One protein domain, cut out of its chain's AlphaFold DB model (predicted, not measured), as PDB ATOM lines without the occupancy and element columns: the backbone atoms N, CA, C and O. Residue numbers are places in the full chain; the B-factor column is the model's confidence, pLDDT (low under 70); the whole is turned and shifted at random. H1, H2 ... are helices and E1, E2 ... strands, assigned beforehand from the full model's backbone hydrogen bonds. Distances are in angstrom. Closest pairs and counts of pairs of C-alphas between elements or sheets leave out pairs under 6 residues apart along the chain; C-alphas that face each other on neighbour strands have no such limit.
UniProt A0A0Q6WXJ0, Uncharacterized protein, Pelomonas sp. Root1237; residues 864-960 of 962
ATOM      1  N   SER A 864      82.140 131.747  16.217       96.69
ATOM      2  CA  SER A 864      83.203 131.202  17.074       96.69
ATOM      3  C   SER A 864      83.781 129.901  16.526       96.69
ATOM      4  O   SER A 864      83.051 129.091  15.947       96.69
ATOM      5  N   LEU A 865      85.066 129.647  16.781       97.94
ATOM      6  CA  LEU A 865      85.704 128.347  16.534       97.94
ATOM      7  C   LEU A 865      85.929 127.630  17.867       97.94
ATOM      8  O   LEU A 865      86.678 128.107  18.724       97.94
ATOM      9  N   VAL A 866      85.273 126.485  18.037       98.19
ATOM     10  CA  VAL A 866      85.347 125.676  19.256       98.19
ATOM     11  C   VAL A 866      86.489 124.679  19.119       98.19
ATOM     12  O   VAL A 866      86.525 123.910  18.164       98.19
ATOM     13  N   LEU A 867      87.414 124.687  20.074       98.38
ATOM     14  CA  LEU A 867      88.573 123.807  20.155       98.38
ATOM     15  C   LEU A 867      88.316 122.702  21.174       98.38
ATOM     16  O   LEU A 867      87.843 122.959  22.280       98.38
ATOM     17  N   GLY A 868      88.701 121.481  20.830       97.06
ATOM     18  CA  GLY A 868      88.840 120.384  21.777       97.06
ATOM     19  C   GLY A 868      87.542 119.830  22.369       97.06
ATOM     20  O   GLY A 868      87.577 119.157  23.400       97.06
ATOM     21  N   ALA A 869      86.399 120.066  21.718       97.06
ATOM     22  CA  ALA A 869      85.100 119.574  22.179       97.06
ATOM     23  C   ALA A 869      85.017 118.042  22.249       97.06
ATOM     24  O   ALA A 869      84.219 117.516  23.012       97.06
ATOM     25  N   GLY A 870      85.851 117.318  21.505       96.25
ATOM     26  CA  GLY A 870      85.960 115.863  21.573       96.25
ATOM     27  C   GLY A 870      87.108 115.341  22.434       96.25
ATOM     28  O   GLY A 870      87.266 114.125  22.532       96.25
ATOM     29  N   LEU A 871      87.926 116.196  23.058       95.50
ATOM     30  CA  LEU A 871      89.046 115.739  23.887       95.50
ATOM     31  C   LEU A 871      88.485 115.179  25.194       95.50
ATOM     32  O   LEU A 871      88.157 115.941  26.090       95.50
ATOM     33  N   SER A 872      88.330 113.863  25.318       92.62
ATOM     34  CA  SER A 872      87.790 113.264  26.546       92.62
ATOM     35  C   SER A 872      88.727 113.486  27.751       92.62
ATOM     36  O   SER A 872      89.937 113.678  27.564       92.62
ATOM     37  N   PRO A 873      88.223 113.400  28.999       91.88
ATOM     38  CA  PRO A 873      89.075 113.422  30.192       91.88
ATOM     39  C   PRO A 873      90.213 112.396  30.125       91.88
ATOM     40  O   PRO A 873      91.360 112.704  30.450       91.88
ATOM     41  N   ALA A 874      89.921 111.198  29.606       90.62
ATOM     42  CA  ALA A 874      90.909 110.141  29.420       90.62
ATOM     43  C   ALA A 874      92.036 110.556  28.462       90.62
ATOM     44  O   ALA A 874      93.197 110.235  28.711       90.62
ATOM     45  N   TRP A 875      91.728 111.277  27.380       92.44
ATOM     46  CA  TRP A 875      92.738 111.760  26.433       92.44
ATOM     47  C   TRP A 875      93.627 112.833  27.045       92.44
ATOM     48  O   TRP A 875      94.846 112.707  26.984       92.44
ATOM     49  N   ARG A 876      93.029 113.837  27.697       92.31
ATOM     50  CA  ARG A 876      93.785 114.906  28.369       92.31
ATOM     51  C   ARG A 876      94.688 114.387  29.489       92.31
ATOM     52  O   ARG A 876      95.707 115.004  29.788       92.31
ATOM     53  N   ALA A 877      94.303 113.286  30.134       90.50
ATOM     54  CA  ALA A 877      95.111 112.635  31.160       90.50
ATOM     55  C   ALA A 877      96.264 111.800  30.576       90.50
ATOM     56  O   ALA A 877      97.309 111.672  31.219       90.50
ATOM     57  N   ALA A 878      96.082 111.236  29.377       91.81
ATOM     58  CA  ALA A 878      97.014 110.289  28.770       91.81
ATOM     59  C   ALA A 878      98.246 110.938  28.121       91.81
ATOM     60  O   ALA A 878      99.266 110.265  27.985       91.81
ATOM     61  N   GLY A 879      98.188 112.213  27.734       91.06
ATOM     62  CA  GLY A 879      99.347 112.902  27.171       91.06
ATOM     63  C   GLY A 879      99.017 114.228  26.501       91.06
ATOM     64  O   GLY A 879      97.902 114.741  26.615       91.06
ATOM     65  N   ASP A 880     100.018 114.762  25.808       95.12
ATOM     66  CA  ASP A 880      99.912 115.997  25.037       95.12
ATOM     67  C   ASP A 880      99.014 115.815  23.811       95.12
ATOM     68  O   ASP A 880      98.924 114.731  23.228       95.12
ATOM     69  N   ILE A 881      98.363 116.904  23.409       97.31
ATOM     70  CA  ILE A 881      97.507 116.967  22.225       97.31
ATOM     71  C   ILE A 881      97.988 118.126  21.359       97.31
ATOM     72  O   ILE A 881      98.114 119.247  21.841       97.31
ATOM     73  N   GLY A 882      98.255 117.874  20.083       97.75
ATOM     74  CA  GLY A 882      98.703 118.876  19.124       97.75
ATOM     75  C   GLY A 882      97.984 118.736  17.793       97.75
ATOM     76  O   GLY A 882      97.817 117.628  17.286       97.75
ATOM     77  N   VAL A 883      97.581 119.871  17.233       98.19
ATOM     78  CA  VAL A 883      96.969 119.992  15.910       98.19
ATOM     79  C   VAL A 883      97.738 121.066  15.158       98.19
ATOM     80  O   VAL A 883      97.818 122.193  15.640       98.19
ATOM     81  N   ALA A 884      98.294 120.730  13.996       97.75
ATOM     82  CA  ALA A 884      98.989 121.684  13.139       97.75
ATOM     83  C   ALA A 884      98.615 121.479  11.669       97.75
ATOM     84  O   ALA A 884      98.566 120.357  11.167       97.75
ATOM     85  N   GLY A 885      98.339 122.577  10.971       95.62
ATOM     86  CA  GLY A 885      97.950 122.582   9.567       95.62
ATOM     87  C   GLY A 885      96.448 122.441   9.319       95.62
ATOM     88  O   GLY A 885      96.058 122.373   8.151       95.62
ATOM     89  N   LEU A 886      95.600 122.451  10.359       97.31
ATOM     90  CA  LEU A 886      94.151 122.308  10.202       97.31
ATOM     91  C   LEU A 886      93.574 123.502   9.438       97.31
ATOM     92  O   LEU A 886      93.698 124.657   9.849       97.31
ATOM     93  N   SER A 887      92.931 123.215   8.313       96.62
ATOM     94  CA  SER A 887      92.249 124.211   7.496       96.62
ATOM     95  C   SER A 887      90.806 124.356   7.985       96.62
ATOM     96  O   SER A 887      90.061 123.378   8.018       96.62
ATOM     97  N   THR A 888      90.416 125.567   8.378       96.69
ATOM     98  CA  THR A 888      89.056 125.925   8.827       96.69
ATOM     99  C   THR A 888      88.405 126.868   7.820       96.69
ATOM    100  O   THR A 888      89.099 127.474   6.995       96.69
ATOM    101  N   ALA A 889      87.089 127.065   7.924       93.94
ATOM    102  CA  ALA A 889      86.373 128.021   7.076       93.94
ATOM    103  C   ALA A 889      86.922 129.464   7.178       93.94
ATOM    104  O   ALA A 889      86.720 130.286   6.279       93.94
ATOM    105  N   TRP A 890      87.632 129.775   8.265       95.81
ATOM    106  CA  TRP A 890      88.138 131.109   8.580       95.81
ATOM    107  C   TRP A 890      89.660 131.240   8.504       95.81
ATOM    108  O   TRP A 890      90.185 132.312   8.796       95.81
ATOM    109  N   GLY A 891      90.390 130.195   8.108       95.69
ATOM    110  CA  GLY A 891      91.853 130.233   8.086       95.69
ATOM    111  C   GLY A 891      92.522 128.981   8.633       95.69
ATOM    112  O   GLY A 891      91.857 127.987   8.927       95.69
ATOM    113  N   ARG A 892      93.848 129.019   8.785       96.44
ATOM    114  CA  ARG A 892      94.603 127.899   9.375       96.44
ATOM    115  C   ARG A 892      94.613 127.970  10.904       96.44
ATOM    116  O   ARG A 892      94.680 129.055  11.475       96.44
ATOM    117  N   LEU A 893      94.570 126.808  11.548       97.88
ATOM    118  CA  LEU A 893      94.592 126.651  13.000       97.88
ATOM    119  C   LEU A 893      95.713 125.694  13.414       97.88
ATOM    120  O   LEU A 893      95.706 124.532  13.006       97.88
ATOM    121  N   ASP A 894      96.581 126.175  14.306       98.25
ATOM    122  CA  ASP A 894      97.604 125.371  14.975       98.25
ATOM    123  C   ASP A 894      97.484 125.587  16.494       98.25
ATOM    124  O   ASP A 894      97.518 126.730  16.967       98.25
ATOM    125  N   TYR A 895      97.324 124.513  17.271       98.50
ATOM    126  CA  TYR A 895      97.272 124.583  18.732       98.50
ATOM    127  C   TYR A 895      97.863 123.343  19.406       98.50
ATOM    128  O   TYR A 895      97.864 122.243  18.850       98.50
ATOM    129  N   ARG A 896      98.325 123.515  20.648       98.25
ATOM    130  CA  ARG A 896      98.837 122.429  21.495       98.25
ATOM    131  C   ARG A 896      98.308 122.547  22.913       98.25
ATOM    132  O   ARG A 896      98.423 123.603  23.520       98.25
ATOM    133  N   LEU A 897      97.775 121.463  23.457       97.88
ATOM    134  CA  LEU A 897      97.434 121.314  24.866       97.88
ATOM    135  C   LEU A 897      98.465 120.383  25.508       97.88
ATOM    136  O   LEU A 897      98.431 119.172  25.300       97.88
ATOM    137  N   LEU A 898      99.395 120.970  26.257       97.06
ATOM    138  CA  LEU A 898     100.515 120.272  26.879       97.06
ATOM    139  C   LEU A 898     100.205 119.981  28.341       97.06
ATOM    140  O   LEU A 898      99.750 120.868  29.068       97.06
ATOM    141  N   ARG A 899     100.462 118.754  28.786       93.69
ATOM    142  CA  ARG A 899     100.286 118.372  30.184       93.69
ATOM    143  C   ARG A 899     101.540 118.726  30.981       93.69
ATOM    144  O   ARG A 899     102.659 118.415  30.585       93.69
ATOM    145  N   ARG A 900     101.357 119.356  32.138       93.44
ATOM    146  CA  ARG A 900     102.449 119.727  33.045       93.44
ATOM    147  C   ARG A 900     102.631 118.685  34.151       93.44
ATOM    148  O   ARG A 900     101.712 117.941  34.495       93.44
ATOM    149  N   ALA A 901     103.825 118.657  34.746       89.56
ATOM    150  CA  ALA A 901     104.174 117.723  35.823       89.56
ATOM    151  C   ALA A 901     103.361 117.936  37.115       89.56
ATOM    152  O   ALA A 901     103.169 116.998  37.881       89.56
ATOM    153  N   ASP A 902     102.860 119.151  37.339       89.69
ATOM    154  CA  ASP A 902     102.024 119.525  38.486       89.69
ATOM    155  C   ASP A 902     100.538 119.153  38.318       89.69
ATOM    156  O   ASP A 902      99.716 119.470  39.175       89.69
ATOM    157  N   GLY A 903     100.183 118.476  37.222       88.38
ATOM    158  CA  GLY A 903      98.809 118.087  36.910       88.38
ATOM    159  C   GLY A 903      97.982 119.173  36.218       88.38
ATOM    160  O   GLY A 903      96.828 118.901  35.892       88.38
ATOM    161  N   GLY A 904      98.549 120.357  35.967       93.94
ATOM    162  CA  GLY A 904      97.949 121.387  35.121       93.94
ATOM    163  C   GLY A 904      98.188 121.167  33.630       93.94
ATOM    164  O   GLY A 904      98.840 120.206  33.207       93.94
ATOM    165  N   TRP A 905      97.688 122.101  32.824       96.88
ATOM    166  CA  TRP A 905      97.892 122.116  31.377       96.88
ATOM    167  C   TRP A 905      98.308 123.500  30.884       96.88
ATOM    168  O   TRP A 905      97.967 124.524  31.477       96.88
ATOM    169  N   THR A 906      98.997 123.530  29.751       97.69
ATOM    170  CA  THR A 906      99.283 124.754  29.002       97.69
ATOM    171  C   THR A 906      98.687 124.631  27.607       97.69
ATOM    172  O   THR A 906      99.039 123.717  26.865       97.69
ATOM    173  N   LEU A 907      97.785 125.545  27.244       98.25
ATOM    174  CA  LEU A 907      97.282 125.672  25.877       98.25
ATOM    175  C   LEU A 907      98.113 126.718  25.130       98.25
ATOM    176  O   LEU A 907      98.119 127.883  25.518       98.25
ATOM    177  N   HIS A 908      98.756 126.311  24.041       98.38
ATOM    178  CA  HIS A 908      99.379 127.193  23.063       98.38
ATOM    179  C   HIS A 908      98.488 127.336  21.831       98.38
ATOM    180  O   HIS A 908      98.024 126.336  21.284       98.38
ATOM    181  N   ILE A 909      98.278 128.575  21.390       97.88
ATOM    182  CA  ILE A 909      97.681 128.906  20.094       97.88
ATOM    183  C   ILE A 909      98.822 129.375  19.194       97.88
ATOM    184  O   ILE A 909      99.199 130.547  19.217       97.88
ATOM    185  N   ASP A 910      99.398 128.442  18.442       97.06
ATOM    186  CA  ASP A 910     100.560 128.703  17.587       97.06
ATOM    187  C   ASP A 910     100.146 129.416  16.286       97.06
ATOM    188  O   ASP A 910     100.901 130.225  15.741       97.06
ATOM    189  N   ARG A 911      98.914 129.174  15.816       96.81
ATOM    190  CA  ARG A 911      98.302 129.902  14.701       96.81
ATOM    191  C   ARG A 911      96.803 130.058  14.907       96.81
ATOM    192  O   ARG A 911      96.077 129.076  15.039       96.81
ATOM    193  N   ARG A 912      96.340 131.308  14.891       95.94
ATOM    194  CA  ARG A 912      94.919 131.671  14.945       95.94
ATOM    195  C   ARG A 912      94.382 131.878  13.516       95.94
ATOM    196  O   ARG A 912      95.089 132.504  12.726       95.94
ATOM    197  N   PRO A 913      93.151 131.425  13.197       96.25
ATOM    198  CA  PRO A 913      92.558 131.649  11.880       96.25
ATOM    199  C   PRO A 913      92.478 133.138  11.534       96.25
ATOM    200  O   PRO A 913      92.017 133.947  12.341       96.25
ATOM    201  N   GLU A 914      92.907 133.496  10.327       94.06
ATOM    202  CA  GLU A 914      93.134 134.887   9.924       94.06
ATOM    203  C   GLU A 914      91.837 135.690   9.736       94.06
ATOM    204  O   GLU A 914      91.848 136.916   9.807       94.06
ATOM    205  N   ARG A 915      90.717 135.007   9.474       95.12
ATOM    206  CA  ARG A 915      89.402 135.599   9.172       95.12
ATOM    207  C   ARG A 915      88.341 135.223  10.206       95.12
ATOM    208  O   ARG A 915      87.157 135.202   9.874       95.12
ATOM    209  N   LEU A 916      88.747 134.867  11.426       95.19
ATOM    210  CA  LEU A 916      87.826 134.482  12.496       95.19
ATOM    211  C   LEU A 916      86.868 135.648  12.831       95.19
ATOM    212  O   LEU A 916      87.356 136.702  13.243       95.19
ATOM    213  N   PRO A 917      85.536 135.492  12.685       94.12
ATOM    214  CA  PRO A 917      84.589 136.577  12.961       94.12
ATOM    215  C   PRO A 917      84.377 136.846  14.457       94.12
ATOM    216  O   PRO A 917      84.202 137.997  14.853       94.12
ATOM    217  N   GLY A 918      84.346 135.785  15.267       93.38
ATOM    218  CA  GLY A 918      84.107 135.814  16.711       93.38
ATOM    219  C   GLY A 918      85.352 135.439  17.518       93.38
ATOM    220  O   GLY A 918      86.459 135.904  17.241       93.38
ATOM    221  N   ASP A 919      85.181 134.603  18.544       94.81
ATOM    222  CA  ASP A 919      86.259 134.164  19.429       94.81
ATOM    223  C   ASP A 919      86.721 132.719  19.155       94.81
ATOM    224  O   ASP A 919      86.064 131.910  18.495       94.81
ATOM    225  N   LEU A 920      87.927 132.401  19.641       97.56
ATOM    226  CA  LEU A 920      88.319 131.005  19.829       97.56
ATOM    227  C   LEU A 920      87.779 130.583  21.190       97.56
ATOM    228  O   LEU A 920      87.904 131.346  22.148       97.56
ATOM    229  N   ARG A 921      87.232 129.376  21.297       97.94
ATOM    230  CA  ARG A 921      86.690 128.858  22.557       97.94
ATOM    231  C   ARG A 921      87.289 127.494  22.843       97.94
ATOM    232  O   ARG A 921      87.146 126.595  22.026       97.94
ATOM    233  N   LEU A 922      87.945 127.312  23.985       98.19
ATOM    234  CA  LEU A 922      88.375 125.982  24.427       98.19
ATOM    235  C   LEU A 922      87.208 125.289  25.133       98.19
ATOM    236  O   LEU A 922      86.784 125.741  26.194       98.19
ATOM    237  N   ALA A 923      86.715 124.184  24.586       97.56
ATOM    238  CA  ALA A 923      85.754 123.326  25.267       97.56
ATOM    239  C   ALA A 923      86.461 122.367  26.239       97.56
ATOM    240  O   ALA A 923      87.545 121.852  25.958       97.56
ATOM    241  N   TRP A 924      85.827 122.106  27.383       96.38
ATOM    242  CA  TRP A 924      86.347 121.214  28.423       96.38
ATOM    243  C   TRP A 924      85.330 120.125  28.799       96.38
ATOM    244  O   TRP A 924      84.734 120.162  29.883       96.38
ATOM    245  N   PRO A 925      85.075 119.153  27.908       94.19
ATOM    246  CA  PRO A 925      84.047 118.134  28.124       94.19
ATOM    247  C   PRO A 925      84.389 117.194  29.286       94.19
ATOM    248  O   PRO A 925      85.562 116.937  29.553       94.19
ATOM    249  N   GLY A 926      83.368 116.669  29.964       89.50
ATOM    250  CA  GLY A 926      83.499 115.811  31.147       89.50
ATOM    251  C   GLY A 926      82.754 116.369  32.359       89.50
ATOM    252  O   GLY A 926      82.156 117.442  32.297       89.50
ATOM    253  N   THR A 927      82.790 115.640  33.472       89.25
ATOM    254  CA  THR A 927      82.141 116.040  34.734       89.25
ATOM    255  C   THR A 927      83.132 116.554  35.776       89.25
ATOM    256  O   THR A 927      82.711 117.046  36.823       89.25
ATOM    257  N   GLU A 928      84.444 116.504  35.503       88.62
ATOM    258  CA  GLU A 928      85.437 117.060  36.418       88.62
ATOM    259  C   GLU A 928      85.288 118.578  36.607       88.62
ATOM    260  O   GLU A 928      84.722 119.297  35.767       88.62
ATOM    261  N   ARG A 929      85.849 119.069  37.719       91.38
ATOM    262  CA  ARG A 929      85.969 120.505  37.992       91.38
ATOM    263  C   ARG A 929      86.760 121.180  36.874       91.38
ATOM    264  O   ARG A 929      87.776 120.661  36.420       91.38
ATOM    265  N   LEU A 930      86.294 122.355  36.459       95.88
ATOM    266  CA  LEU A 930      86.994 123.171  35.474       95.88
ATOM    267  C   LEU A 930      88.313 123.684  36.075       95.88
ATOM    268  O   LEU A 930      88.319 124.090  37.245       95.88
ATOM    269  N   PRO A 931      89.423 123.667  35.319       95.50
ATOM    270  CA  PRO A 931      90.684 124.232  35.780       95.50
ATOM    271  C   PRO A 931      90.584 125.758  35.868       95.50
ATOM    272  O   PRO A 931      89.820 126.395  35.136       95.50
ATOM    273  N   ARG A 932      91.381 126.376  36.741       96.12
ATOM    274  CA  ARG A 932      91.498 127.841  36.761       96.12
ATOM    275  C   ARG A 932      92.327 128.279  35.561       96.12
ATOM    276  O   ARG A 932      93.479 127.876  35.433       96.12
ATOM    277  N   ALA A 933      91.738 129.088  34.691       97.31
ATOM    278  CA  ALA A 933      92.380 129.544  33.470       97.31
ATOM    279  C   ALA A 933      92.982 130.937  33.656       97.31
ATOM    280  O   ALA A 933      92.300 131.839  34.136       97.31
ATOM    281  N   ASN A 934      94.236 131.120  33.249       96.00
ATOM    282  CA  ASN A 934      94.930 132.401  33.316       96.00
ATOM    283  C   ASN A 934      95.674 132.694  32.009       96.00
ATOM    284  O   ASN A 934      96.277 131.800  31.413       96.00
ATOM    285  N   VAL A 935      95.673 133.960  31.602       95.00
ATOM    286  CA  VAL A 935      96.593 134.513  30.601       95.00
ATOM    287  C   VAL A 935      97.520 135.451  31.338       95.00
ATOM    288  O   VAL A 935      97.055 136.429  31.920       95.00
ATOM    289  N   GLU A 936      98.813 135.138  31.350       88.56
ATOM    290  CA  GLU A 936      99.785 135.835  32.200       88.56
ATOM    291  C   GLU A 936      99.306 135.848  33.667       88.56
ATOM    292  O   GLU A 936      99.212 134.790  34.289       88.56
ATOM    293  N   THR A 937      98.959 137.017  34.214       86.62
ATOM    294  CA  THR A 937      98.410 137.179  35.572       86.62
ATOM    295  C   THR A 937      96.899 137.424  35.601       86.62
ATOM    296  O   THR A 937      96.332 137.602  36.679       86.62
ATOM    297  N   GLN A 938      96.230 137.479  34.445       91.94
ATOM    298  CA  GLN A 938      94.797 137.747  34.342       91.94
ATOM    299  C   GLN A 938      93.995 136.440  34.335       91.94
ATOM    300  O   GLN A 938      94.156 135.603  33.447       91.94
ATOM    301  N   GLY A 939      93.081 136.296  35.296       93.56
ATOM    302  CA  GLY A 939      92.129 135.187  35.327       93.56
ATOM    303  C   GLY A 939      91.090 135.286  34.208       93.56
ATOM    304  O   GLY A 939      90.563 136.365  33.929       93.56
ATOM    305  N   LEU A 940      90.783 134.150  33.585       96.31
ATOM    306  CA  LEU A 940      89.724 133.995  32.594       96.31
ATOM    307  C   LEU A 940      88.526 133.246  33.192       96.31
ATOM    308  O   LEU A 940      88.683 132.363  34.040       96.31
ATOM    309  N   SER A 941      87.329 133.570  32.706       96.44
ATOM    310  CA  SER A 941      86.078 132.966  33.170       96.44
ATOM    311  C   SER A 941      85.535 131.962  32.163       96.44
ATOM    312  O   SER A 941      85.376 132.272  30.983       96.44
ATOM    313  N   TRP A 942      85.182 130.779  32.659       97.19
ATOM    314  CA  TRP A 942      84.428 129.787  31.904       97.19
ATOM    315  C   TRP A 942      82.972 130.236  31.721       97.19
ATOM    316  O   TRP A 942      82.354 130.763  32.647       97.19
ATOM    317  N   GLN A 943      82.431 130.013  30.527       95.69
ATOM    318  CA  GLN A 943      81.011 130.110  30.198       95.69
ATOM    319  C   GLN A 943      80.510 128.684  29.985       95.69
ATOM    320  O   GLN A 943      80.918 128.017  29.033       95.69
ATOM    321  N   ASP A 944      79.698 128.187  30.915       93.00
ATOM    322  CA  ASP A 944      79.404 126.760  31.049       93.00
ATOM    323  C   ASP A 944      80.699 125.935  31.139       93.00
ATOM    324  O   ASP A 944      81.430 126.037  32.124       93.00
ATOM    325  N   ARG A 945      81.016 125.139  30.113       94.75
ATOM    326  CA  ARG A 945      82.267 124.368  30.009       94.75
ATOM    327  C   ARG A 945      83.131 124.796  28.825       94.75
ATOM    328  O   ARG A 945      83.954 124.020  28.346       94.75
ATOM    329  N   GLU A 946      82.954 126.028  28.362       97.12
ATOM    330  CA  GLU A 946      83.764 126.643  27.315       97.12
ATOM    331  C   GLU A 946      84.498 127.871  27.848       97.12
ATOM    332  O   GLU A 946      83.935 128.686  28.576       97.12
ATOM    333  N   LEU A 947      85.762 128.016  27.471       97.69
ATOM    334  CA  LEU A 947      86.601 129.148  27.824       97.69
ATOM    335  C   LEU A 947      86.808 130.033  26.588       97.69
ATOM    336  O   LEU A 947      87.570 129.642  25.697       97.69
ATOM    337  N   PRO A 948      86.175 131.216  26.521       97.31
ATOM    338  CA  PRO A 948      86.505 132.239  25.534       97.31
ATOM    339  C   PRO A 948      87.980 132.641  25.635       97.31
ATOM    340  O   PRO A 948      88.464 133.006  26.708       97.31
ATOM    341  N   LEU A 949      88.701 132.583  24.518       96.75
ATOM    342  CA  LEU A 949      90.128 132.887  24.459       96.75
ATOM    343  C   LEU A 949      90.351 134.305  23.915       96.75
ATOM    344  O   LEU A 949      89.965 134.576  22.769       96.75
ATOM    345  N   PRO A 950      91.039 135.194  24.661       93.56
ATOM    346  CA  PRO A 950      91.337 136.549  24.200       93.56
ATOM    347  C   PRO A 950      92.053 136.558  22.844       93.56
ATOM    348  O   PRO A 950      92.897 135.701  22.577       93.56
ATOM    349  N   ALA A 951      91.755 137.544  21.993       89.19
ATOM    350  CA  ALA A 951      92.261 137.601  20.616       89.19
ATOM    351  C   ALA A 951      93.799 137.554  20.518       89.19
ATOM    352  O   ALA A 951      94.332 136.885  19.636       89.19
ATOM    353  N   ASN A 952      94.497 138.197  21.462       87.62
ATOM    354  CA  ASN A 952      95.960 138.296  21.490       87.62
ATOM    355  C   ASN A 952      96.636 137.235  22.378       87.62
ATOM    356  O   ASN A 952      97.857 137.241  22.511       87.62
ATOM    357  N   ALA A 953      95.868 136.347  23.018       91.19
ATOM    358  CA  ALA A 953      96.436 135.328  23.890       91.19
ATOM    359  C   ALA A 953      97.039 134.186  23.061       91.19
ATOM    360  O   ALA A 953      96.333 133.513  22.307       91.19
ATOM    361  N   THR A 954      98.339 133.953  23.236       94.06
ATOM    362  CA  THR A 954      99.076 132.841  22.609       94.06
ATOM    363  C   THR A 954      99.290 131.673  23.564       94.06
ATOM    364  O   THR A 954      99.487 130.548  23.116       94.06
ATOM    365  N   THR A 955      99.252 131.922  24.876       97.12
ATOM    366  CA  THR A 955      99.456 130.910  25.919       97.12
ATOM    367  C   THR A 955      98.427 131.083  27.032       97.12
ATOM    368  O   THR A 955      98.305 132.170  27.596       97.12
ATOM    369  N   ILE A 956      97.711 130.007  27.367       98.00
ATOM    370  CA  ILE A 956      96.788 129.926  28.505       98.00
ATOM    371  C   ILE A 956      97.330 128.899  29.500       98.00
ATOM    372  O   ILE A 956      97.619 127.762  29.122       98.00
ATOM    373  N   GLN A 957      97.425 129.274  30.773       97.25
ATOM    374  CA  GLN A 957      97.717 128.344  31.862       97.25
ATOM    375  C   GLN A 957      96.408 127.836  32.464       97.25
ATOM    376  O   GLN A 957      95.548 128.630  32.843       97.25
ATOM    377  N   LEU A 958      96.255 126.517  32.539       96.62
ATOM    378  CA  LEU A 958      95.098 125.832  33.104       96.62
ATOM    379  C   LEU A 958      95.548 125.117  34.379       96.62
ATOM    380  O   LEU A 958      96.052 123.994  34.344       96.62
ATOM    381  N   GLU A 959      95.392 125.801  35.506       94.31
ATOM    382  CA  GLU A 959      95.796 125.302  36.816       94.31
ATOM    383  C   GLU A 959      94.784 124.268  37.325       94.31
ATOM    384  O   GLU A 959      93.572 124.518  37.256       94.31
ATOM    385  N   PRO A 960      95.240 123.132  37.881       89.50
ATOM    386  CA  PRO A 960      94.334 122.154  38.452       89.50
ATOM    387  C   PRO A 960      93.575 122.796  39.617       89.50
ATOM    388  O   PRO A 960      94.124 123.549  40.432       89.50
TER     389      PRO A 960
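AT A GLANCE: This is residues 864 to 960 of the 962 residues of an uncharacterized protein of Pelomonas sp. Root1237 (UniProt A0A0Q6WXJ0). A twisted wall of six strands, E2 to E3 to E4 to E9 to E6 to E7, has a small sheet of E1, E5 and E8 over part of one face, a loose and only partly face-to-face sandwich. E7 comes near E8 at one side, and the short helix H1 sits at the opposite side, near the end of E3. The printed part has 97 residues, with one named helix and nine named strands in the order E1 H1 E2 E3 E4 E5 E6 E7 E8 E9; the class is mostly strand, with strands holding 48 of the 54 residues in named elements; the large sheet is antiparallel, and the small one, in the order E1 E5 E8, is mixed. It is compact, with a radius of gyration of the C-alphas of 12.7 A and spans of 34 by 27 by 22 A.

HOW THE PARTS SIT: Begin at E1, residues 864 to 867, parallel to E5, residues 920 to 923, with N 867 and O 921 2.7 A apart. On the other side of E5 is antiparallel E8, residues 946 to 949, with N 949 and O 920 2.8 A apart. H1, residues 873 to 878, only grazes the large sheet with residues 875 to 878; its O i to N i+4 pairs are within hydrogen-bond range. Next come E2, residues 881 to 888, E3, residues 891 to 899, and E4, residues 905 to 911, a meander, each strand the antiparallel neighbour of the one before. Look for N 883 and O 895 at 2.9 A in the hairpin E2 and E3, and N 898 and O 906 at 2.8 A in the hairpin E3 and E4. E9, residues 955 to 959, is antiparallel to E4, with N 907 and O 956 2.9 A apart, and to E6, residues 932 to 935, with N 934 and O 957 2.8 A apart. E6 and E7, residues 938 to 940, form a hairpin, with N 940 and O 933 2.8 A apart. The closest C-alphas of E7 and E8, those of Leu 940 and Leu 947, are 7.5 A apart. E4 and E8 are apart.

IN THESE COORDINATES: Find C-alpha 864 at (83.203, 131.202, 17.074), where E1 begins. E2 runs 18.2 A and bends by 75 degrees at residue 885. From C-alpha 891 at (91.853, 130.233, 8.086), E3, the longest strand, runs 26.5 A; E4 runs 18.4 A. E9 runs 12.8 A to C-alpha 959 at (95.796, 125.302, 36.816).

THE WHOLE: The C-alphas farthest apart are those of Ala 889 and Asp 902, 36.1 A. The printed part has no cut and no long link. Mean pLDDT of the printed part is 95.0, and no printed residue is under 70 in this model.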